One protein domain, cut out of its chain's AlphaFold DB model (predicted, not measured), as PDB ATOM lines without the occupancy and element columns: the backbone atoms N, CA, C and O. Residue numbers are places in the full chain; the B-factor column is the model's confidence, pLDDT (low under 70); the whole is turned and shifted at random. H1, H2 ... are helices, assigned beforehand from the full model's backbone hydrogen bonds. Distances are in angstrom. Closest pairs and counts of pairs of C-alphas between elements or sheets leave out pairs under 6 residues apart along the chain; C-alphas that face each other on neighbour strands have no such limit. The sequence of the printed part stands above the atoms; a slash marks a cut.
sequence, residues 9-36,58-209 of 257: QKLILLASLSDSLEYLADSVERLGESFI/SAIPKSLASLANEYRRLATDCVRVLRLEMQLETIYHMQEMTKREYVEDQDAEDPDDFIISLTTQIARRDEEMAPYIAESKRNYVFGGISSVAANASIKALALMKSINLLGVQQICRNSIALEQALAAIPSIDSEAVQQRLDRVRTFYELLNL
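This is residues 9 to 36 and 58 to 209 of the 257 residues of the protein "Exocyst complex component Sec8" of Aegilops tauschii subsp. strangulata (UniProt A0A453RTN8). A long rod of helices: at one end H1 and the first part of H2 run side by side in opposite ways as a two-helix stalk, and at the other end the last part of H2 joins H3, H5, H6 and H7 in an up-and-down bundle. Short H4 packs on H2 between these two ends, and the long link of residues 99 to 112 loops round the far end of the bundle. The printed part has 180 residues with seven named helices, H1 to H7 in order, and no named strand; its class is all helix. It is loose, with a radius of gyration of the C-alphas of 21.2 A and spans of 75 by 27 by 26 A.

H1, residues 9 to 34, begins at C-alpha 9 (3.763, 24.309, 52.656) and measures 37.3 A. After the cut, H2, residues 59 to 98, measures 58.7 A and ends at C-alpha 98 (21.155, 37.078, 31.713). H3 is residues 113 to 129, 24.0 A; H4 is residues 135 to 142, 10.6 A; H5 is residues 145 to 159, 21.3 A. H6, residues 165 to 183, measures 26.8 A. H7, residues 190 to 208, measures 27.4 A and ends at C-alpha 208 (18.614, 55.306, 24.836).

H2 is the hub, touching four helices. It touches H1 at a shallow tilt of 19 degrees, opposite ways; the closest C-alphas, of Ser 18 and Ala 75, are 4.1 A apart. With residues 79 to 87 alone H2 touches H4, closest at the C-alphas of Arg 83 and Val 141, 4.0 A. With residues 86 to 96 alone it touches H3, its hairpin partner, closest at the C-alphas of His 93 and Phe 114, 5.5 A. With residues 86 to 98 alone it touches H5, at 36 degrees, only just a steep tilt; the closest C-alphas, of Thr 98 and Ala 156, are 5.3 A apart. H3 and H6 touch, the same way at a shallow tilt of 3 degrees, closest at the C-alphas of Thr 119 and Ala 181, 5.7 A. H6 and H7 form a hairpin, closest at the C-alphas of Ala 183 and Ser 190, 5.2 A. H7 touches H5, closest at the C-alphas of Ser 146 and Val 193, 5.5 A. H1 and H7 are apart. Each O i to N i+4 pair is within hydrogen-bond range in H1, H3, H4 and H6, against 33 of 36 in H2, 8 of 11 in H5 and 12 of 15 in H7.

The two C-alphas farthest apart, those of Ser 58 and Asp 105, are 76.7 A apart. Residues 37 to 57 are not printed, and C-alphas 36 and 58 are 8.2 A apart across this cut. The link from H2 to H3 is long. The mean pLDDT of the printed part is 94.7, with residues 58 to 59 under 70.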
ATOM      1  N   GLN A   9       4.199  24.844  51.361       88.12
ATOM      2  CA  GLN A   9       3.763  24.309  52.656       88.12
ATOM      3  C   GLN A   9       4.876  24.375  53.703       88.12
ATOM      4  O   GLN A   9       4.607  24.646  54.872       88.12
ATOM      5  N   LYS A  10       6.139  24.179  53.308       91.12
ATOM      6  CA  LYS A  10       7.277  24.282  54.232       91.12
ATOM      7  C   LYS A  10       7.501  25.719  54.697       91.12
ATOM      8  O   LYS A  10       7.873  25.915  55.853       91.12
ATOM      9  N   LEU A  11       7.242  26.712  53.845       92.44
ATOM     10  CA  LEU A  11       7.319  28.128  54.224       92.44
ATOM     11  C   LEU A  11       6.214  28.483  55.220       92.44
ATOM     12  O   LEU A  11       6.478  29.132  56.233       92.44
ATOM     13  N   ILE A  12       5.004  27.971  55.001       93.56
ATOM     14  CA  ILE A  12       3.893  28.152  55.939       93.56
ATOM     15  C   ILE A  12       4.167  27.459  57.275       93.56
ATOM     16  O   ILE A  12       3.946  28.049  58.333       93.56
ATOM     17  N   LEU A  13       4.729  26.247  57.256       94.06
ATOM     18  CA  LEU A  13       5.144  25.551  58.474       94.06
ATOM     19  C   LEU A  13       6.214  26.335  59.245       94.06
ATOM     20  O   LEU A  13       6.133  26.413  60.467       94.06
ATOM     21  N   LEU A  14       7.182  26.954  58.562       94.88
ATOM     22  CA  LEU A  14       8.178  27.823  59.201       94.88
ATOM     23  C   LEU A  14       7.551  29.090  59.802       94.88
ATOM     24  O   LEU A  14       7.940  29.497  60.899       94.88
ATOM     25  N   ALA A  15       6.578  29.696  59.118       95.31
ATOM     26  CA  ALA A  15       5.844  30.853  59.630       95.31
ATOM     27  C   ALA A  15       5.060  30.487  60.902       95.31
ATOM     28  O   ALA A  15       5.219  31.133  61.935       95.31
ATOM     29  N   SER A  16       4.301  29.389  60.857       95.12
ATOM     30  CA  SER A  16       3.542  28.874  62.002       95.12
ATOM     31  C   SER A  16       4.445  28.438  63.162       95.12
ATOM     32  O   SER A  16       4.117  28.670  64.329       95.12
ATOM     33  N   LEU A  17       5.608  27.853  62.863       96.62
ATOM     34  CA  LEU A  17       6.600  27.488  63.870       96.62
ATOM     35  C   LEU A  17       7.156  28.728  64.577       96.62
ATOM     36  O   LEU A  17       7.300  28.702  65.796       96.62
ATOM     37  N   SER A  18       7.431  29.813  63.843       96.50
ATOM     38  CA  SER A  18       7.880  31.081  64.435       96.50
ATOM     39  C   SER A  18       6.892  31.600  65.482       96.50
ATOM     40  O   SER A  18       7.296  31.910  66.601       96.50
ATOM     41  N   ASP A  19       5.606  31.648  65.139       95.12
ATOM     42  CA  ASP A  19       4.544  32.117  66.037       95.12
ATOM     43  C   ASP A  19       4.363  31.198  67.253       95.12
ATOM     44  O   ASP A  19       4.366  31.645  68.401       95.12
ATOM     45  N   SER A  20       4.348  29.883  67.021       96.69
ATOM     46  CA  SER A  20       4.230  28.882  68.088       96.69
ATOM     47  C   SER A  20       5.387  28.954  69.092       96.69
ATOM     48  O   SER A  20       5.186  28.779  70.295       96.69
ATOM     49  N   LEU A  21       6.609  29.208  68.613       97.19
ATOM     50  CA  LEU A  21       7.796  29.352  69.457       97.19
ATOM     51  C   LEU A  21       7.769  30.640  70.286       97.19
ATOM     52  O   LEU A  21       8.200  30.618  71.438       97.19
ATOM     53  N   GLU A  22       7.250  31.741  69.743       95.62
ATOM     54  CA  GLU A  22       7.036  32.971  70.516       95.62
ATOM     55  C   GLU A  22       5.987  32.777  71.605       95.62
ATOM     56  O   GLU A  22       6.256  33.074  72.770       95.62
ATOM     57  N   TYR A  23       4.850  32.170  71.266       95.56
ATOM     58  CA  TYR A  23       3.831  31.833  72.254       95.56
ATOM     59  C   TYR A  23       4.385  30.938  73.374       95.56
ATOM     60  O   TYR A  23       4.100  31.141  74.562       95.56
ATOM     61  N   LEU A  24       5.200  29.941  73.012       96.44
ATOM     62  CA  LEU A  24       5.852  29.063  73.977       96.44
ATOM     63  C   LEU A  24       6.838  29.835  74.860       96.44
ATOM     64  O   LEU A  24       6.848  29.625  76.073       96.44
ATOM     65  N   ALA A  25       7.633  30.737  74.284       96.25
ATOM     66  CA  ALA A  25       8.553  31.576  75.041       96.25
ATOM     67  C   ALA A  25       7.825  32.426  76.087       96.25
ATOM     68  O   ALA A  25       8.212  32.416  77.257       96.25
ATOM     69  N   ASP A  26       6.739  33.090  75.693       95.81
ATOM     70  CA  ASP A  26       5.939  33.930  76.589       95.81
ATOM     71  C   ASP A  26       5.261  33.095  77.684       95.81
ATOM     72  O   ASP A  26       5.174  33.503  78.844       95.81
ATOM     73  N   SER A  27       4.829  31.879  77.347       95.50
ATOM     74  CA  SER A  27       4.266  30.934  78.314       95.50
ATOM     75  C   SER A  27       5.303  30.468  79.343       95.50
ATOM     76  O   SER A  27       5.000  30.404  80.537       95.50
ATOM     77  N   VAL A  28       6.532  30.173  78.905       93.69
ATOM     78  CA  VAL A  28       7.646  29.788  79.787       93.69
ATOM     79  C   VAL A  28       8.079  30.956  80.675       93.69
ATOM     80  O   VAL A  28       8.354  30.750  81.858       93.69
ATOM     81  N   GLU A  29       8.109  32.176  80.143       92.56
ATOM     82  CA  GLU A  29       8.462  33.372  80.909       92.56
ATOM     83  C   GLU A  29       7.430  33.662  82.004       92.56
ATOM     84  O   GLU A  29       7.802  33.759  83.173       92.56
ATOM     85  N   ARG A  30       6.131  33.648  81.670       91.62
ATOM     86  CA  ARG A  30       5.034  33.785  82.647       91.62
ATOM     87  C   ARG A  30       5.085  32.713  83.736       91.62
ATOM     88  O   ARG A  30       4.827  32.992  84.909       91.62
ATOM     89  N   LEU A  31       5.424  31.476  83.366       90.38
ATOM     90  CA  LEU A  31       5.632  30.403  84.335       90.38
ATOM     91  C   LEU A  31       6.818  30.725  85.258       90.38
ATOM     92  O   LEU A  31       6.697  30.580  86.472       90.38
ATOM     93  N   GLY A  32       7.933  31.215  84.712       87.38
ATOM     94  CA  GLY A  32       9.091  31.680  85.479       87.38
ATOM     95  C   GLY A  32       8.758  32.799  86.472       87.38
ATOM     96  O   GLY A  32       9.183  32.735  87.626       87.38
ATOM     97  N   GLU A  33       7.953  33.778  86.062       86.12
ATOM     98  CA  GLU A  33       7.496  34.894  86.905       86.12
ATOM     99  C   GLU A  33       6.619  34.432  88.078       86.12
ATOM    100  O   GLU A  33       6.731  34.960  89.192       86.12
ATOM    101  N   SER A  34       5.797  33.400  87.867       86.50
ATOM    102  CA  SER A  34       4.954  32.830  88.925       86.50
ATOM    103  C   SER A  34       5.759  32.250  90.099       86.50
ATOM    104  O   SER A  34       5.282  32.265  91.230       86.50
ATOM    105  N   PHE A  35       7.004  31.815  89.864       80.38
ATOM    106  CA  PHE A  35       7.912  31.338  90.916       80.38
ATOM    107  C   PHE A  35       8.604  32.467  91.695       80.38
ATOM    108  O   PHE A  35       9.163  32.212  92.761       80.38
ATOM    109  N   ILE A  36       8.612  33.694  91.162       72.00
ATOM    110  CA  ILE A  36       9.262  34.861  91.782       72.00
ATOM    111  C   ILE A  36       8.258  35.676  92.602       72.00
ATOM    112  O   ILE A  36       8.653  36.309  93.580       72.00
ATOM    113  N   SER A  58      16.141  30.229  93.186       59.38
ATOM    114  CA  SER A  58      16.639  31.205  92.200       59.38
ATOM    115  C   SER A  58      17.204  30.586  90.915       59.38
ATOM    116  O   SER A  58      17.476  31.318  89.964       59.38
ATOM    117  N   ALA A  59      17.461  29.273  90.885       66.50
ATOM    118  CA  ALA A  59      18.037  28.598  89.717       66.50
ATOM    119  C   ALA A  59      16.971  28.293  88.654       66.50
ATOM    120  O   ALA A  59      17.210  28.513  87.470       66.50
ATOM    121  N   ILE A  60      15.781  27.867  89.093       75.00
ATOM    122  CA  ILE A  60      14.664  27.471  88.222       75.00
ATOM    123  C   ILE A  60      14.133  28.657  87.387       75.00
ATOM    124  O   ILE A  60      14.061  28.524  86.164       75.00
ATOM    125  N   PRO A  61      13.854  29.849  87.960       75.50
ATOM    126  CA  PRO A  61      13.402  30.996  87.174       75.50
ATOM    127  C   PRO A  61      14.457  31.471  86.170       75.50
ATOM    128  O   PRO A  61      14.126  31.807  85.038       75.50
ATOM    129  N   LYS A  62      15.745  31.430  86.544       78.12
ATOM    130  CA  LYS A  62      16.849  31.778  85.636       78.12
ATOM    131  C   LYS A  62      16.965  30.796  84.469       78.12
ATOM    132  O   LYS A  62      17.185  31.232  83.343       78.12
ATOM    133  N   SER A  63      16.794  29.494  84.712       87.62
ATOM    134  CA  SER A  63      16.791  28.498  83.632       87.62
ATOM    135  C   SER A  63      15.584  28.639  82.704       87.62
ATOM    136  O   SER A  63      15.745  28.515  81.496       87.62
ATOM    137  N   LEU A  64      14.399  28.958  83.239       90.12
ATOM    138  CA  LEU A  64      13.195  29.179  82.430       90.12
ATOM    139  C   LEU A  64      13.322  30.442  81.569       90.12
ATOM    140  O   LEU A  64      13.026  30.395  80.380       90.12
ATOM    141  N   ALA A  65      13.856  31.533  82.123       90.25
ATOM    142  CA  ALA A  65      14.152  32.739  81.351       90.25
ATOM    143  C   ALA A  65      15.174  32.470  80.228       90.25
ATOM    144  O   ALA A  65      15.029  32.974  79.115       90.25
ATOM    145  N   SER A  66      16.199  31.649  80.489       93.31
ATOM    146  CA  SER A  66      17.145  31.219  79.448       93.31
ATOM    147  C   SER A  66      16.443  30.436  78.335       93.31
ATOM    148  O   SER A  66      16.651  30.732  77.163       93.31
ATOM    149  N   LEU A  67      15.574  29.487  78.692       94.06
ATOM    150  CA  LEU A  67      14.829  28.669  77.736       94.06
ATOM    151  C   LEU A  67      13.854  29.502  76.885       94.06
ATOM    152  O   LEU A  67      13.805  29.341  75.669       94.06
ATOM    153  N   ALA A  68      13.123  30.441  77.495       95.31
ATOM    154  CA  ALA A  68      12.258  31.371  76.767       95.31
ATOM    155  C   ALA A  68      13.052  32.186  75.729       95.31
ATOM    156  O   ALA A  68      12.624  32.347  74.585       95.31
ATOM    157  N   ASN A  69      14.256  32.637  76.091       96.31
ATOM    158  CA  ASN A  69      15.141  33.335  75.162       96.31
ATOM    159  C   ASN A  69      15.635  32.441  74.014       96.31
ATOM    160  O   ASN A  69      15.783  32.932  72.895       96.31
ATOM    161  N   GLU A  70      15.878  31.150  74.252       96.88
ATOM    162  CA  GLU A  70      16.215  30.195  73.188       96.88
ATOM    163  C   GLU A  70      15.054  30.013  72.202       96.88
ATOM    164  O   GLU A  70      15.274  30.075  70.991       96.88
ATOM    165  N   TYR A  71      13.816  29.898  72.691       97.31
ATOM    166  CA  TYR A  71      12.637  29.826  71.823       97.31
ATOM    167  C   TYR A  71      12.434  31.102  70.998       97.31
ATOM    168  O   TYR A  71      12.219  31.004  69.791       97.31
ATOM    169  N   ARG A  72      12.603  32.297  71.583       97.12
ATOM    170  CA  ARG A  72      12.553  33.573  70.832       97.12
ATOM    171  C   ARG A  72      13.633  33.666  69.759       97.12
ATOM    172  O   ARG A  72      13.382  34.167  68.660       97.12
ATOM    173  N   ARG A  73      14.841  33.176  70.053       97.06
ATOM    174  CA  ARG A  73      15.927  33.107  69.063       97.06
ATOM    175  C   ARG A  73      15.547  32.193  67.906       97.06
ATOM    176  O   ARG A  73      15.643  32.624  66.763       97.06
ATOM    177  N   LEU A  74      15.044  30.994  68.194       97.06
ATOM    178  CA  LEU A  74      14.623  30.057  67.155       97.06
ATOM    179  C   LEU A  74      13.437  30.595  66.337       97.06
ATOM    180  O   LEU A  74      13.424  30.461  65.115       97.06
ATOM    181  N   ALA A  75      12.483  31.274  66.981       96.56
ATOM    182  CA  ALA A  75      11.382  31.955  66.302       96.56
ATOM    183  C   ALA A  75      11.889  33.025  65.324       96.56
ATOM    184  O   ALA A  75      11.400  33.115  64.195       96.56
ATOM    185  N   THR A  76      12.900  33.795  65.738       96.38
ATOM    186  CA  THR A  76      13.571  34.794  64.895       96.38
ATOM    187  C   THR A  76      14.311  34.131  63.733       96.38
ATOM    188  O   THR A  76      14.250  34.620  62.605       96.38
ATOM    189  N   ASP A  77      14.993  33.011  63.977       97.56
ATOM    190  CA  ASP A  77      15.717  32.277  62.937       97.56
ATOM    191  C   ASP A  77      14.773  31.705  61.870       97.56
ATOM    192  O   ASP A  77      15.102  31.768  60.687       97.56
ATOM    193  N   CYS A  78      13.563  31.269  62.239       96.94
ATOM    194  CA  CYS A  78      12.537  30.873  61.266       96.94
ATOM    195  C   CYS A  78      12.202  32.023  60.297       96.94
ATOM    196  O   CYS A  78      12.204  31.841  59.082       96.94
ATOM    197  N   VAL A  79      11.994  33.235  60.821       96.38
ATOM    198  CA  VAL A  79      11.701  34.433  60.011       96.38
ATOM    199  C   VAL A  79      12.900  34.833  59.139       96.38
ATOM    200  O   VAL A  79      12.729  35.268  58.001       96.38
ATOM    201  N   ARG A  80      14.132  34.653  59.634       96.81
ATOM    202  CA  ARG A  80      15.356  34.867  58.841       96.81
ATOM    203  C   ARG A  80      15.457  33.902  57.666       96.81
ATOM    204  O   ARG A  80      15.797  34.344  56.574       96.81
ATOM    205  N   VAL A  81      15.150  32.622  57.874       96.19
ATOM    206  CA  VAL A  81      15.126  31.622  56.795       96.19
ATOM    207  C   VAL A  81      14.088  32.000  55.743       96.19
ATOM    208  O   VAL A  81      14.417  32.020  54.563       96.19
ATOM    209  N   LEU A  82      12.883  32.394  56.160       96.06
ATOM    210  CA  LEU A  82      11.838  32.860  55.245       96.06
ATOM    211  C   LEU A  82      12.300  34.049  54.395       96.06
ATOM    212  O   LEU A  82      12.120  34.054  53.180       96.06
ATOM    213  N   ARG A  83      12.957  35.037  55.013       96.31
ATOM    214  CA  ARG A  83      13.528  36.178  54.284       96.31
ATOM    215  C   ARG A  83      14.583  35.748  53.268       96.31
ATOM    216  O   ARG A  83      14.591  36.243  52.142       96.31
ATOM    217  N   LEU A  84      15.499  34.867  53.674       96.25
ATOM    218  CA  LEU A  84      16.536  34.347  52.784       96.25
ATOM    219  C   LEU A  84      15.913  33.623  51.593       96.25
ATOM    220  O   LEU A  84      16.348  33.855  50.471       96.25
ATOM    221  N   GLU A  85      14.872  32.824  51.816       95.31
ATOM    222  CA  GLU A  85      14.177  32.122  50.741       95.31
ATOM    223  C   GLU A  85      13.546  33.097  49.743       95.31
ATOM    224  O   GLU A  85      13.773  32.971  48.545       95.31
ATOM    225  N   MET A  86      12.847  34.137  50.214       96.25
ATOM    226  CA  MET A  86      12.263  35.146  49.320       96.25
ATOM    227  C   MET A  86      13.322  35.876  48.481       96.25
ATOM    228  O   MET A  86      13.111  36.166  47.299       96.25
ATOM    229  N   GLN A  87      14.493  36.154  49.061       97.12
ATOM    230  CA  GLN A  87      15.612  36.757  48.334       97.12
ATOM    231  C   GLN A  87      16.255  35.782  47.339       97.12
ATOM    232  O   GLN A  87      16.595  36.190  46.229       97.12
ATOM    233  N   LEU A  88      16.402  34.505  47.700       96.31
ATOM    234  CA  LEU A  88      16.918  33.467  46.805       96.31
ATOM    235  C   LEU A  88      15.965  33.203  45.640       96.31
ATOM    236  O   LEU A  88      16.433  33.105  44.509       96.31
ATOM    237  N   GLU A  89      14.657  33.172  45.886       95.56
ATOM    238  CA  GLU A  89      13.625  33.061  44.851       95.56
ATOM    239  C   GLU A  89      13.711  34.229  43.865       95.56
ATOM    240  O   GLU A  89      13.653  34.047  42.647       95.56
ATOM    241  N   THR A  90      13.924  35.438  44.389       98.06
ATOM    242  CA  THR A  90      14.128  36.631  43.564       98.06
ATOM    243  C   THR A  90      15.368  36.469  42.686       98.06
ATOM    244  O   THR A  90      15.293  36.677  41.480       98.06
ATOM    245  N   ILE A  91      16.508  36.047  43.245       97.38
ATOM    246  CA  ILE A  91      17.730  35.790  42.459       97.38
ATOM    247  C   ILE A  91      17.474  34.710  41.403       97.38
ATOM    248  O   ILE A  91      17.910  34.857  40.261       97.38
ATOM    249  N   TYR A  92      16.770  33.644  41.780       96.31
ATOM    250  CA  TYR A  92      16.473  32.516  40.911       96.31
ATOM    251  C   TYR A  92      15.674  32.933  39.674       96.31
ATOM    252  O   TYR A  92      16.009  32.497  38.578       96.31
ATOM    253  N   HIS A  93      14.676  33.800  39.813       97.81
ATOM    254  CA  HIS A  93      13.927  34.301  38.660       97.81
ATOM    255  C   HIS A  93      14.717  35.357  37.885       97.81
ATOM    256  O   HIS A  93      14.835  35.284  36.665       97.81
ATOM    257  N   MET A  94      15.324  36.317  38.588       97.94
ATOM    258  CA  MET A  94      16.025  37.438  37.958       97.94
ATOM    259  C   MET A  94      17.266  37.007  37.166       97.94
ATOM    260  O   MET A  94      17.688  37.723  36.258       97.94
ATOM    261  N   GLN A  95      17.851  35.837  37.450       96.44
ATOM    262  CA  GLN A  95      18.969  35.314  36.656       96.44
ATOM    263  C   GLN A  95      18.586  35.049  35.189       96.44
ATOM    264  O   GLN A  95      19.469  35.060  34.330       96.44
ATOM    265  N   GLU A  96      17.303  34.835  34.877       97.06
ATOM    266  CA  GLU A  96      16.834  34.601  33.505       97.06
ATOM    267  C   GLU A  96      17.062  35.821  32.597       97.06
ATOM    268  O   GLU A  96      17.334  35.649  31.408       97.06
ATOM    269  N   MET A  97      17.133  37.036  33.161       96.88
ATOM    270  CA  MET A  97      17.548  38.244  32.427       96.88
ATOM    271  C   MET A  97      18.905  38.084  31.731       96.88
ATOM    272  O   MET A  97      19.152  38.699  30.702       96.88
ATOM    273  N   THR A  98      19.810  37.275  32.285       94.69
ATOM    274  CA  THR A  98      21.155  37.078  31.713       94.69
ATOM    275  C   THR A  98      21.167  36.134  30.512       94.69
ATOM    276  O   THR A  98      22.150  36.091  29.774       94.69
ATOM    277  N   LYS A  99      20.092  35.361  30.330       93.00
ATOM    278  CA  LYS A  99      19.942  34.365  29.262       93.00
ATOM    279  C   LYS A  99      19.005  34.844  28.155       93.00
ATOM    280  O   LYS A  99      19.075  34.321  27.047       93.00
ATOM    281  N   ARG A 100      18.137  35.811  28.461       93.44
ATOM    282  CA  ARG A 100      17.186  36.412  27.525       93.44
ATOM    283  C   ARG A 100      17.877  37.364  26.541       93.44
ATOM    284  O   ARG A 100      18.782  38.112  26.908       93.44
ATOM    285  N   GLU A 101      17.412  37.358  25.295       94.06
ATOM    286  CA  GLU A 101      17.768  38.365  24.295       94.06
ATOM    287  C   GLU A 101      16.806  39.556  24.389       94.06
ATOM    288  O   GLU A 101      15.598  39.371  24.484       94.06
ATOM    289  N   TYR A 102      17.347  40.777  24.379       97.12
ATOM    290  CA  TYR A 102      16.576  42.025  24.486       97.12
ATOM    291  C   TYR A 102      16.668  42.859  23.199       97.12
ATOM    292  O   TYR A 102      16.735  44.090  23.223       97.12
ATOM    293  N   VAL A 103      16.737  42.176  22.059       97.00
ATOM    294  CA  VAL A 103      16.641  42.787  20.732       97.00
ATOM    295  C   VAL A 103      15.307  42.352  20.147       97.00
ATOM    296  O   VAL A 103      15.209  41.293  19.543       97.00
ATOM    297  N   GLU A 104      14.284  43.161  20.401       93.81
ATOM    298  CA  GLU A 104      12.897  42.854  20.046       93.81
ATOM    299  C   GLU A 104      12.483  43.604  18.772       93.81
ATOM    300  O   GLU A 104      12.949  44.719  18.532       93.81
ATOM    301  N   ASP A 105      11.583  43.035  17.973       93.94
ATOM    302  CA  ASP A 105      11.045  43.693  16.768       93.94
ATOM    303  C   ASP A 105       9.693  44.384  17.016       93.94
ATOM    304  O   ASP A 105       9.229  45.180  16.197       93.94
ATOM    305  N   GLN A 106       9.042  44.066  18.137       92.62
ATOM    306  CA  GLN A 106       7.723  44.569  18.521       92.62
ATOM    307  C   GLN A 106       7.717  44.919  20.008       92.62
ATOM    308  O   GLN A 106       8.430  44.300  20.797       92.62
ATOM    309  N   ASP A 107       6.943  45.938  20.378       90.25
ATOM    310  CA  ASP A 107       6.740  46.258  21.789       90.25
ATOM    311  C   ASP A 107       5.923  45.136  22.429       90.25
ATOM    312  O   ASP A 107       4.897  44.719  21.885       90.25
ATOM    313  N   ALA A 108       6.397  44.622  23.559       90.31
ATOM    314  CA  ALA A 108       5.642  43.632  24.307       90.31
ATOM    315  C   ALA A 108       4.486  44.315  25.047       90.31
ATOM    316  O   ALA A 108       4.580  45.471  25.440       90.31
ATOM    317  N   GLU A 109       3.391  43.605  25.282       93.38
ATOM    318  CA  GLU A 109       2.299  44.133  26.110       93.38
ATOM    319  C   GLU A 109       2.488  43.738  27.582       93.38
ATOM    320  O   GLU A 109       2.228  44.535  28.485       93.38
ATOM    321  N   ASP A 110       3.053  42.551  27.807       96.50
ATOM    322  CA  ASP A 110       3.185  41.921  29.115       96.50
ATOM    323  C   ASP A 110       4.639  41.904  29.631       96.50
ATOM    324  O   ASP A 110       5.591  41.963  28.844       96.50
ATOM    325  N   PRO A 111       4.847  41.818  30.960       98.19
ATOM    326  CA  PRO A 111       6.157  41.524  31.539       98.19
ATOM    327  C   PRO A 111       6.673  40.146  31.107       98.19
ATOM    328  O   PRO A 111       5.912  39.281  30.684       98.19
ATOM    329  N   ASP A 112       7.969  39.906  31.274       98.06
ATOM    330  CA  ASP A 112       8.563  38.600  30.992       98.06
ATOM    331  C   ASP A 112       7.986  37.504  31.903       98.06
ATOM    332  O   ASP A 112       7.770  37.727  33.096       98.06
ATOM    333  N   ASP A 113       7.838  36.283  31.382       98.06
ATOM    334  CA  ASP A 113       7.278  35.140  32.123       98.06
ATOM    335  C   ASP A 113       7.966  34.887  33.473       98.06
ATOM    336  O   ASP A 113       7.311  34.537  34.458       98.06
ATOM    337  N   PHE A 114       9.287  35.085  33.562       98.12
ATOM    338  CA  PHE A 114      10.018  34.912  34.822       98.12
ATOM    339  C   PHE A 114       9.659  35.989  35.860       98.12
ATOM    340  O   PHE A 114       9.695  35.712  37.058       98.12
ATOM    341  N   ILE A 115       9.275  37.194  35.424       98.56
ATOM    342  CA  ILE A 115       8.748  38.245  36.301       98.56
ATOM    343  C   ILE A 115       7.329  37.904  36.720       98.56
ATOM    344  O   ILE A 115       7.040  37.964  37.910       98.56
ATOM    345  N   ILE A 116       6.472  37.497  35.779       98.50
ATOM    346  CA  ILE A 116       5.096  37.074  36.079       98.50
ATOM    347  C   ILE A 116       5.105  35.932  37.104       98.50
ATOM    348  O   ILE A 116       4.352  35.953  38.079       98.50
ATOM    349  N   SER A 117       5.993  34.950  36.931       98.12
ATOM    350  CA  SER A 117       6.145  33.839  37.869       98.12
ATOM    351  C   SER A 117       6.604  34.312  39.252       98.12
ATOM    352  O   SER A 117       6.005  33.927  40.260       98.12
ATOM    353  N   LEU A 118       7.609  35.193  39.311       98.25
ATOM    354  CA  LEU A 118       8.111  35.752  40.566       98.25
ATOM    355  C   LEU A 118       7.031  36.544  41.312       98.25
ATOM    356  O   LEU A 118       6.819  36.320  42.502       98.25
ATOM    357  N   THR A 119       6.338  37.463  40.637       98.38
ATOM    358  CA  THR A 119       5.309  38.308  41.260       98.38
ATOM    359  C   THR A 119       4.117  37.487  41.738       98.38
ATOM    360  O   THR A 119       3.624  37.719  42.842       98.38
ATOM    361  N   THR A 120       3.717  36.470  40.971       97.50
ATOM    362  CA  THR A 120       2.680  35.511  41.377       97.50
ATOM    363  C   THR A 120       3.078  34.768  42.653       97.50
ATOM    364  O   THR A 120       2.275  34.658  43.579       97.50
ATOM    365  N   GLN A 121       4.322  34.284  42.739       95.88
ATOM    366  CA  GLN A 121       4.816  33.593  43.934       95.88
ATOM    367  C   GLN A 121       4.908  34.521  45.147       95.88
ATOM    368  O   GLN A 121       4.543  34.114  46.247       95.88
ATOM    369  N   ILE A 122       5.349  35.767  44.958       96.31
ATOM    370  CA  ILE A 122       5.389  36.779  46.022       96.31
ATOM    371  C   ILE A 122       3.986  37.018  46.589       96.31
ATOM    372  O   ILE A 122       3.800  36.897  47.798       96.31
ATOM    373  N   ALA A 123       3.006  37.303  45.727       95.81
ATOM    374  CA  ALA A 123       1.635  37.582  46.148       95.81
ATOM    375  C   ALA A 123       1.001  36.383  46.866       95.81
ATOM    376  O   ALA A 123       0.434  36.527  47.947       95.81
ATOM    377  N   ARG A 124       1.159  35.181  46.301       95.44
ATOM    378  CA  ARG A 124       0.620  33.951  46.887       95.44
ATOM    379  C   ARG A 124       1.219  33.658  48.261       95.44
ATOM    380  O   ARG A 124       0.488  33.342  49.193       95.44
ATOM    381  N   ARG A 125       2.544  33.765  48.403       94.31
ATOM    382  CA  ARG A 125       3.217  33.515  49.686       94.31
ATOM    383  C   ARG A 125       2.839  34.560  50.725       94.31
ATOM    384  O   ARG A 125       2.698  34.212  51.890       94.31
ATOM    385  N   ASP A 126       2.634  35.812  50.325       94.62
ATOM    386  CA  ASP A 126       2.146  36.845  51.237       94.62
ATOM    387  C   ASP A 126       0.756  36.510  51.797       94.62
ATOM    388  O   ASP A 126       0.560  36.538  53.016       94.62
ATOM    389  N   GLU A 127      -0.172  36.122  50.920       94.25
ATOM    390  CA  GLU A 127      -1.532  35.717  51.286       94.25
ATOM    391  C   GLU A 127      -1.531  34.487  52.205       94.25
ATOM    392  O   GLU A 127      -2.158  34.501  53.266       94.25
ATOM    393  N   GLU A 128      -0.790  33.438  51.839       94.31
ATOM    394  CA  GLU A 128      -0.740  32.196  52.613       94.31
ATOM    395  C   GLU A 128      -0.042  32.384  53.976       94.31
ATOM    396  O   GLU A 128      -0.411  31.721  54.946       94.31
ATOM    397  N   MET A 129       0.938  33.292  54.096       92.75
ATOM    398  CA  MET A 129       1.663  33.554  55.353       92.75
ATOM    399  C   MET A 129       0.935  34.523  56.293       92.75
ATOM    400  O   MET A 129       1.176  34.480  57.504       92.75
ATOM    401  N   ALA A 130       0.058  35.387  55.773       93.56
ATOM    402  CA  ALA A 130      -0.633  36.426  56.540       93.56
ATOM    403  C   ALA A 130      -1.331  35.950  57.832       93.56
ATOM    404  O   ALA A 130      -1.244  36.674  58.825       93.56
ATOM    405  N   PRO A 131      -1.964  34.760  57.894       93.94
ATOM    406  CA  PRO A 131      -2.607  34.283  59.119       93.94
ATOM    407  C   PRO A 131      -1.636  33.856  60.229       93.94
ATOM    408  O   PRO A 131      -2.060  33.713  61.372       93.94
ATOM    409  N   TYR A 132      -0.366  33.600  59.900       92.88
ATOM    410  CA  TYR A 132       0.574  32.916  60.796       92.88
ATOM    411  C   TYR A 132       1.638  33.827  61.390       92.88
ATOM    412  O   TYR A 132       2.265  33.450  62.370       92.88
ATOM    413  N   ILE A 133       1.897  34.993  60.799       90.69
ATOM    414  CA  ILE A 133       2.916  35.922  61.292       90.69
ATOM    415  C   ILE A 133       2.422  37.364  61.232       90.69
ATOM    416  O   ILE A 133       1.761  37.783  60.285       90.69
ATOM    417  N   ALA A 134       2.797  38.143  62.248       92.62
ATOM    418  CA  ALA A 134       2.456  39.555  62.335       92.62
ATOM    419  C   ALA A 134       2.990  40.369  61.143       92.62
ATOM    420  O   ALA A 134       4.018  40.047  60.541       92.62
ATOM    421  N   GLU A 135       2.330  41.492  60.862       92.25
ATOM    422  CA  GLU A 135       2.657  42.391  59.751       92.25
ATOM    423  C   GLU A 135       4.121  42.863  59.766       92.25
ATOM    424  O   GLU A 135       4.789  42.865  58.735       92.25
ATOM    425  N   SER A 136       4.673  43.167  60.944       92.56
ATOM    426  CA  SER A 136       6.080  43.566  61.095       92.56
ATOM    427  C   SER A 136       7.068  42.467  60.680       92.56
ATOM    428  O   SER A 136       8.114  42.761  60.096       92.56
ATOM    429  N   LYS A 137       6.739  41.193  60.932       93.56
ATOM    430  CA  LYS A 137       7.531  40.046  60.466       93.56
ATOM    431  C   LYS A 137       7.373  39.835  58.968       93.56
ATOM    432  O   LYS A 137       8.370  39.557  58.309       93.56
ATOM    433  N   ARG A 138       6.166  40.009  58.418       93.50
ATOM    434  CA  ARG A 138       5.946  39.966  56.963       93.50
ATOM    435  C   ARG A 138       6.765  41.029  56.240       93.50
ATOM    436  O   ARG A 138       7.515  40.673  55.334       93.50
ATOM    437  N   ASN A 139       6.753  42.274  56.721       93.31
ATOM    438  CA  ASN A 139       7.603  43.341  56.184       93.31
ATOM    439  C   ASN A 139       9.082  42.920  56.168       93.31
ATOM    440  O   ASN A 139       9.789  43.085  55.178       93.31
ATOM    441  N   TYR A 140       9.553  42.294  57.250       95.06
ATOM    442  CA  TYR A 140      10.916  41.778  57.300       95.06
ATOM    443  C   TYR A 140      11.174  40.654  56.280       95.06
ATOM    444  O   TYR A 140      12.222  40.676  55.634       95.06
ATOM    445  N   VAL A 141      10.256  39.689  56.129       95.75
ATOM    446  CA  VAL A 141      10.380  38.538  55.210       95.75
ATOM    447  C   VAL A 141      10.452  38.986  53.754       95.75
ATOM    448  O   VAL A 141      11.380  38.602  53.045       95.75
ATOM    449  N   PHE A 142       9.523  39.833  53.316       95.69
ATOM    450  CA  PHE A 142       9.515  40.363  51.948       95.69
ATOM    451  C   PHE A 142      10.512  41.522  51.761       95.69
ATOM    452  O   PHE A 142      10.812  41.959  50.646       95.69
ATOM    453  N   GLY A 143      11.101  41.991  52.861       92.94
ATOM    454  CA  GLY A 143      12.107  43.034  52.887       92.94
ATOM    455  C   GLY A 143      13.365  42.677  52.092       92.94
ATOM    456  O   GLY A 143      14.063  41.683  52.333       92.94
ATOM    457  N   GLY A 144      13.752  43.582  51.198       93.12
ATOM    458  CA  GLY A 144      14.967  43.469  50.392       93.12
ATOM    459  C   GLY A 144      14.780  42.787  49.038       93.12
ATOM    460  O   GLY A 144      15.734  42.808  48.266       93.12
ATOM    461  N   ILE A 145      13.586  42.274  48.706       97.62
ATOM    462  CA  ILE A 145      13.278  41.765  47.355       97.62
ATOM    463  C   ILE A 145      13.580  42.837  46.300       97.62
ATOM    464  O   ILE A 145      14.348  42.582  45.377       97.62
ATOM    465  N   SER A 146      13.072  44.062  46.481       97.75
ATOM    466  CA  SER A 146      13.316  45.180  45.554       97.75
ATOM    467  C   SER A 146      14.805  45.494  45.385       97.75
ATOM    468  O   SER A 146      15.273  45.733  44.276       97.75
ATOM    469  N   SER A 147      15.585  45.441  46.469       97.38
ATOM    470  CA  SER A 147      17.034  45.666  46.416       97.38
ATOM    471  C   SER A 147      17.766  44.541  45.685       97.38
ATOM    472  O   SER A 147      18.660  44.817  44.885       97.38
ATOM    473  N   VAL A 148      17.401  43.285  45.944       98.38
ATOM    474  CA  VAL A 148      17.977  42.116  45.271       98.38
ATOM    475  C   VAL A 148      17.654  42.147  43.782       98.38
ATOM    476  O   VAL A 148      18.572  42.028  42.973       98.38
ATOM    477  N   ALA A 149      16.392  42.385  43.426       98.56
ATOM    478  CA  ALA A 149      15.956  42.502  42.044       98.56
ATOM    479  C   ALA A 149      16.669  43.649  41.328       98.56
ATOM    480  O   ALA A 149      17.274  43.421  40.288       98.56
ATOM    481  N   ALA A 150      16.716  44.847  41.920       98.56
ATOM    482  CA  ALA A 150      17.395  45.987  41.310       98.56
ATOM    483  C   ALA A 150      18.888  45.729  41.063       98.56
ATOM    484  O   ALA A 150      19.415  46.015  39.986       98.56
ATOM    485  N   ASN A 151      19.572  45.136  42.045       97.94
ATOM    486  CA  ASN A 151      20.976  44.764  41.910       97.94
ATOM    487  C   ASN A 151      21.190  43.674  40.851       97.94
ATOM    488  O   ASN A 151      22.188  43.721  40.131       97.94
ATOM    489  N   ALA A 152      20.290  42.691  40.762       98.25
ATOM    490  CA  ALA A 152      20.345  41.641  39.751       98.25
ATOM    491  C   ALA A 152      20.126  42.218  38.345       98.25
ATOM    492  O   ALA A 152      20.955  41.975  37.471       98.25
ATOM    493  N   SER A 153      19.101  43.056  38.156       98.31
ATOM    494  CA  SER A 153      18.805  43.718  36.882       98.31
ATOM    495  C   SER A 153      19.988  44.529  36.377       98.31
ATOM    496  O   SER A 153      20.371  44.410  35.220       98.31
ATOM    497  N   ILE A 154      20.607  45.338  37.236       98.25
ATOM    498  CA  ILE A 154      21.715  46.207  36.822       98.25
ATOM    499  C   ILE A 154      22.974  45.391  36.508       98.25
ATOM    500  O   ILE A 154      23.654  45.651  35.516       98.25
ATOM    501  N   LYS A 155      23.257  44.342  37.289       97.50
ATOM    502  CA  LYS A 155      24.364  43.419  36.996       97.50
ATOM    503  C   LYS A 155      24.136  42.605  35.723       97.50
ATOM    504  O   LYS A 155      25.118  42.256  35.071       97.50
ATOM    505  N   ALA A 156      22.885  42.305  35.371       97.75
ATOM    506  CA  ALA A 156      22.561  41.514  34.189       97.75
ATOM    507  C   ALA A 156      23.045  42.180  32.896       97.75
ATOM    508  O   ALA A 156      23.515  41.472  32.008       97.75
ATOM    509  N   LEU A 157      23.038  43.519  32.821       97.75
ATOM    510  CA  LEU A 157      23.489  44.257  31.636       97.75
ATOM    511  C   LEU A 157      24.920  43.890  31.223       97.75
ATOM    512  O   LEU A 157      25.207  43.743  30.041       97.75
ATOM    513  N   ALA A 158      25.813  43.674  32.194       95.19
ATOM    514  CA  ALA A 158      27.205  43.312  31.928       95.19
ATOM    515  C   ALA A 158      27.370  41.948  31.225       95.19
ATOM    516  O   ALA A 158      28.455  41.652  30.725       95.19
ATOM    517  N   LEU A 159      26.323  41.118  31.213       95.06
ATOM    518  CA  LEU A 159      26.285  39.813  30.553       95.06
ATOM    519  C   LEU A 159      25.468  39.831  29.251       95.06
ATOM    520  O   LEU A 159      25.522  38.868  28.488       95.06
ATOM    521  N   MET A 160      24.740  40.915  28.974       96.06
ATOM    522  CA  MET A 160      23.963  41.056  27.749       96.06
ATOM    523  C   MET A 160      24.885  41.342  26.565       96.06
ATOM    524  O   MET A 160      25.774  42.191  26.631       96.06
ATOM    525  N   LYS A 161      24.651  40.652  25.446       94.81
ATOM    526  CA  LYS A 161      25.378  40.920  24.197       94.81
ATOM    527  C   LYS A 161      24.873  42.189  23.519       94.81
ATOM    528  O   LYS A 161      25.670  42.978  23.024       94.81
ATOM    529  N   SER A 162      23.554  42.352  23.468       97.00
ATOM    530  CA  SER A 162      22.895  43.449  22.770       97.00
ATOM    531  C   SER A 162      21.526  43.731  23.379       97.00
ATOM    532  O   SER A 162      20.872  42.812  23.870       97.00
ATOM    533  N   ILE A 163      21.092  44.985  23.295       98.31
ATOM    534  CA  ILE A 163      19.767  45.450  23.712       98.31
ATOM    535  C   ILE A 163      19.326  46.614  22.820       98.31
ATOM    536  O   ILE A 163      20.140  47.471  22.485       98.31
ATOM    537  N   ASN A 164      18.062  46.642  22.399       98.00
ATOM    538  CA  ASN A 164      17.494  47.766  21.650       98.00
ATOM    539  C   ASN A 164      16.466  48.548  22.490       98.00
ATOM    540  O   ASN A 164      16.214  48.216  23.646       98.00
ATOM    541  N   LEU A 165      15.878  49.600  21.908       97.75
ATOM    542  CA  LEU A 165      14.897  50.459  22.583       97.75
ATOM    543  C   LEU A 165      13.721  49.661  23.172       97.75
ATOM    544  O   LEU A 165      13.317  49.907  24.305       97.75
ATOM    545  N   LEU A 166      13.200  48.695  22.413       98.31
ATOM    546  CA  LEU A 166      12.081  47.851  22.834       98.31
ATOM    547  C   LEU A 166      12.491  46.915  23.981       98.31
ATOM    548  O   LEU A 166      11.755  46.756  24.948       98.31
ATOM    549  N   GLY A 167      13.717  46.386  23.950       98.31
ATOM    550  CA  GLY A 167      14.290  45.646  25.073       98.31
ATOM    551  C   GLY A 167      14.433  46.487  26.347       98.31
ATOM    552  O   GLY A 167      14.123  46.007  27.437       98.31
ATOM    553  N   VAL A 168      14.840  47.759  26.230       98.31
ATOM    554  CA  VAL A 168      14.861  48.696  27.370       98.31
ATOM    555  C   VAL A 168      13.452  48.890  27.934       98.31
ATOM    556  O   VAL A 168      13.264  48.793  29.146       98.31
ATOM    557  N   GLN A 169      12.454  49.099  27.070       98.38
ATOM    558  CA  GLN A 169      11.053  49.223  27.482       98.38
ATOM    559  C   GLN A 169      10.546  47.958  28.185       98.38
ATOM    560  O   GLN A 169       9.894  48.069  29.224       98.38
ATOM    561  N   GLN A 170      10.920  46.770  27.701       98.50
ATOM    562  CA  GLN A 170      10.569  45.503  28.341       98.50
ATOM    563  C   GLN A 170      11.160  45.378  29.750       98.50
ATOM    564  O   GLN A 170      10.471  44.978  30.687       98.50
ATOM    565  N   ILE A 171      12.413  45.791  29.951       98.38
ATOM    566  CA  ILE A 171      13.035  45.790  31.283       98.38
ATOM    567  C   ILE A 171      12.374  46.821  32.210       98.38
ATOM    568  O   ILE A 171      12.175  46.545  33.397       98.38
ATOM    569  N   CYS A 172      11.976  47.983  31.688       98.50
ATOM    570  CA  CYS A 172      11.188  48.942  32.458       98.50
ATOM    571  C   CYS A 172       9.820  48.363  32.855       98.50
ATOM    572  O   CYS A 172       9.430  48.487  34.016       98.50
ATOM    573  N   ARG A 173       9.132  47.663  31.942       98.50
ATOM    574  CA  ARG A 173       7.859  46.967  32.197       98.50
ATOM    575  C   ARG A 173       8.004  45.889  33.274       98.50
ATOM    576  O   ARG A 173       7.225  45.868  34.224       98.50
ATOM    577  N   ASN A 174       9.055  45.076  33.195       98.62
ATOM    578  CA  ASN A 174       9.430  44.109  34.228       98.62
ATOM    579  C   ASN A 174       9.604  44.770  35.606       98.62
ATOM    580  O   ASN A 174       9.078  44.283  36.608       98.62
ATOM    581  N   SER A 175      10.327  45.895  35.650       98.56
ATOM    582  CA  SER A 175      10.560  46.663  36.878       98.56
ATOM    583  C   SER A 175       9.249  47.191  37.474       98.56
ATOM    584  O   SER A 175       9.028  47.072  38.676       98.56
ATOM    585  N   ILE A 176       8.345  47.712  36.637       98.50
ATOM    586  CA  ILE A 176       7.027  48.217  37.058       98.50
ATOM    587  C   ILE A 176       6.142  47.087  37.597       98.50
ATOM    588  O   ILE A 176       5.514  47.251  38.639       98.50
ATOM    589  N   ALA A 177       6.107  45.931  36.933       98.62
ATOM    590  CA  ALA A 177       5.308  44.797  37.393       98.62
ATOM    591  C   ALA A 177       5.762  44.299  38.775       98.62
ATOM    592  O   ALA A 177       4.936  44.028  39.648       98.62
ATOM    593  N   LEU A 178       7.078  44.231  39.000       98.44
ATOM    594  CA  LEU A 178       7.624  43.871  40.305       98.44
ATOM    595  C   LEU A 178       7.323  44.933  41.373       98.44
ATOM    596  O   LEU A 178       7.012  44.583  42.511       98.44
ATOM    597  N   GLU A 179       7.387  46.216  41.014       98.25
ATOM    598  CA  GLU A 179       7.020  47.323  41.903       98.25
ATOM    599  C   GLU A 179       5.570  47.215  42.360       98.25
ATOM    600  O   GLU A 179       5.304  47.255  43.558       98.25
ATOM    601  N   GLN A 180       4.649  47.012  41.419       97.38
ATOM    602  CA  GLN A 180       3.223  46.872  41.701       97.38
ATOM    603  C   GLN A 180       2.935  45.662  42.592       97.38
ATOM    604  O   GLN A 180       2.166  45.774  43.544       97.38
ATOM    605  N   ALA A 181       3.582  44.524  42.328       97.38
ATOM    606  CA  ALA A 181       3.418  43.322  43.139       97.38
ATOM    607  C   ALA A 181       3.885  43.525  44.589       97.38
ATOM    608  O   ALA A 181       3.225  43.072  45.520       97.38
ATOM    609  N   LEU A 182       5.001  44.229  44.794       96.88
ATOM    610  CA  LEU A 182       5.512  44.528  46.133       96.88
ATOM    611  C   LEU A 182       4.690  45.610  46.843       96.88
ATOM    612  O   LEU A 182       4.420  45.474  48.031       96.88
ATOM    613  N   ALA A 183       4.256  46.649  46.129       94.69
ATOM    614  CA  ALA A 183       3.413  47.709  46.679       94.69
ATOM    615  C   ALA A 183       2.015  47.208  47.086       94.69
ATOM    616  O   ALA A 183       1.358  47.824  47.924       94.69
ATOM    617  N   ALA A 184       1.558  46.088  46.514       94.31
ATOM    618  CA  ALA A 184       0.314  45.433  46.906       94.31
ATOM    619  C   ALA A 184       0.396  44.746  48.281       94.31
ATOM    620  O   ALA A 184      -0.645  44.454  48.867       94.31
ATOM    621  N   ILE A 185       1.601  44.501  48.809       91.88
ATOM    622  CA  ILE A 185       1.797  43.917  50.137       91.88
ATOM    623  C   ILE A 185       1.708  45.044  51.180       91.88
ATOM    624  O   ILE A 185       2.630  45.857  51.258       91.88
ATOM    625  N   PRO A 186       0.674  45.078  52.050       86.50
ATOM    626  CA  PRO A 186       0.429  46.217  52.948       86.50
ATOM    627  C   PRO A 186       1.592  46.543  53.890       86.50
ATOM    628  O   PRO A 186       1.796  47.692  54.263       86.50
ATOM    629  N   SER A 187       2.363  45.516  54.255       85.44
ATOM    630  CA  SER A 187       3.447  45.625  55.227       85.44
ATOM    631  C   SER A 187       4.730  46.263  54.680       85.44
ATOM    632  O   SER A 187       5.598  46.622  55.473       85.44
ATOM    633  N   ILE A 188       4.886  46.371  53.354       89.94
ATOM    634  CA  ILE A 188       6.134  46.797  52.707       89.94
ATOM    635  C   ILE A 188       6.219  48.325  52.604       89.94
ATOM    636  O   ILE A 188       5.238  49.019  52.361       89.94
ATOM    637  N   ASP A 189       7.439  48.849  52.742       91.50
ATOM    638  CA  ASP A 189       7.764  50.247  52.458       91.50
ATOM    639  C   ASP A 189       7.769  50.521  50.941       91.50
ATOM    640  O   ASP A 189       8.768  50.291  50.246       91.50
ATOM    641  N   SER A 190       6.635  50.998  50.425       92.69
ATOM    642  CA  SER A 190       6.447  51.298  49.001       92.69
ATOM    643  C   SER A 190       7.387  52.385  48.471       92.69
ATOM    644  O   SER A 190       7.798  52.299  47.317       92.69
ATOM    645  N   GLU A 191       7.779  53.370  49.287       94.81
ATOM    646  CA  GLU A 191       8.702  54.431  48.858       94.81
ATOM    647  C   GLU A 191      10.102  53.854  48.627       94.81
ATOM    648  O   GLU A 191      10.725  54.084  47.586       94.81
ATOM    649  N   ALA A 192      10.572  53.016  49.555       94.12
ATOM    650  CA  ALA A 192      11.836  52.313  49.387       94.12
ATOM    651  C   ALA A 192      11.807  51.359  48.182       94.12
ATOM    652  O   ALA A 192      12.805  51.243  47.473       94.12
ATOM    653  N   VAL A 193      10.692  50.663  47.927       96.81
ATOM    654  CA  VAL A 193      10.542  49.809  46.735       96.81
ATOM    655  C   VAL A 193      10.634  50.637  45.457       96.81
ATOM    656  O   VAL A 193      11.453  50.308  44.592       96.81
ATOM    657  N   GLN A 194       9.856  51.715  45.370       96.94
ATOM    658  CA  GLN A 194       9.824  52.605  44.218       96.94
ATOM    659  C   GLN A 194      11.218  53.162  43.923       96.94
ATOM    660  O   GLN A 194      11.724  52.979  42.820       96.94
ATOM    661  N   GLN A 195      11.916  53.706  44.926       96.62
ATOM    662  CA  GLN A 195      13.271  54.244  44.754       96.62
ATOM    663  C   GLN A 195      14.253  53.211  44.167       96.62
ATOM    664  O   GLN A 195      15.114  53.539  43.345       96.62
ATOM    665  N   ARG A 196      14.161  51.942  44.592       97.31
ATOM    666  CA  ARG A 196      15.054  50.875  44.110       97.31
ATOM    667  C   ARG A 196      14.752  50.480  42.669       97.31
ATOM    668  O   ARG A 196      15.691  50.192  41.929       97.31
ATOM    669  N   LEU A 197      13.481  50.452  42.281       98.31
ATOM    670  CA  LEU A 197      13.043  50.022  40.952       98.31
ATOM    671  C   LEU A 197      13.075  51.164  39.924       98.31
ATOM    672  O   LEU A 197      13.408  50.916  38.763       98.31
ATOM    673  N   ASP A 198      12.907  52.414  40.365       98.06
ATOM    674  CA  ASP A 198      13.244  53.621  39.601       98.06
ATOM    675  C   ASP A 198      14.716  53.618  39.207       98.06
ATOM    676  O   ASP A 198      15.042  53.815  38.040       98.06
ATOM    677  N   ARG A 199      15.616  53.281  40.142       97.75
ATOM    678  CA  ARG A 199      17.048  53.172  39.837       97.75
ATOM    679  C   ARG A 199      17.328  52.198  38.685       97.75
ATOM    680  O   ARG A 199      18.237  52.451  37.899       97.75
ATOM    681  N   VAL A 200      16.572  51.101  38.565       98.62
ATOM    682  CA  VAL A 200      16.697  50.165  37.430       98.62
ATOM    683  C   VAL A 200      16.250  50.828  36.136       98.62
ATOM    684  O   VAL A 200      16.981  50.775  35.151       98.62
ATOM    685  N   ARG A 201      15.073  51.460  36.138       98.62
ATOM    686  CA  ARG A 201      14.522  52.130  34.954       98.62
ATOM    687  C   ARG A 201      15.463  53.217  34.456       98.62
ATOM    688  O   ARG A 201      15.912  53.141  33.318       98.62
ATOM    689  N   THR A 202      15.888  54.116  35.345       98.12
ATOM    690  CA  THR A 202      16.869  55.158  35.027       98.12
ATOM    691  C   THR A 202      18.141  54.560  34.433       98.12
ATOM    692  O   THR A 202      18.613  55.051  33.415       98.12
ATOM    693  N   PHE A 203      18.684  53.482  35.013       98.62
ATOM    694  CA  PHE A 203      19.906  52.845  34.510       98.62
ATOM    695  C   PHE A 203      19.777  52.360  33.064       98.62
ATOM    696  O   PHE A 203      20.657  52.613  32.244       98.62
ATOM    697  N   TYR A 204      18.685  51.661  32.754       98.69
ATOM    698  CA  TYR A 204      18.456  51.118  31.419       98.69
ATOM    699  C   TYR A 204      18.066  52.208  30.413       98.69
ATOM    700  O   TYR A 204      18.479  52.144  29.257       98.69
ATOM    701  N   GLU A 205      17.367  53.259  30.836       98.38
ATOM    702  CA  GLU A 205      17.040  54.409  29.986       98.38
ATOM    703  C   GLU A 205      18.286  55.175  29.510       98.38
ATOM    704  O   GLU A 205      18.271  55.738  28.413       98.38
ATOM    705  N   LEU A 206      19.408  55.117  30.241       98.06
ATOM    706  CA  LEU A 206      20.695  55.666  29.781       98.06
ATOM    707  C   LEU A 206      21.208  55.023  28.481       98.06
ATOM    708  O   LEU A 206      22.041  55.617  27.786       98.06
ATOM    709  N   LEU A 207      20.738  53.821  28.129       98.12
ATOM    710  CA  LEU A 207      21.076  53.156  26.865       98.12
ATOM    711  C   LEU A 207      20.434  53.846  25.658       98.12
ATOM    712  O   LEU A 207      20.986  53.779  24.561       98.12
ATOM    713  N   ASN A 208      19.326  54.561  25.874       97.06
ATOM    714  CA  ASN A 208      18.614  55.306  24.836       97.06
ATOM    715  C   ASN A 208      19.235  56.686  24.566       97.06
ATOM    716  O   ASN A 208      18.852  57.363  23.613       97.06
ATOM    717  N   LEU A 209      20.194  57.119  25.391       97.00
ATOM    718  CA  LEU A 209      20.857  58.405  25.226       97.00
ATOM    719  C   LEU A 209      22.012  58.329  24.213       97.00
ATOM    720  O   LEU A 209      22.852  57.416  24.290       97.00
TER     721      LEU A 209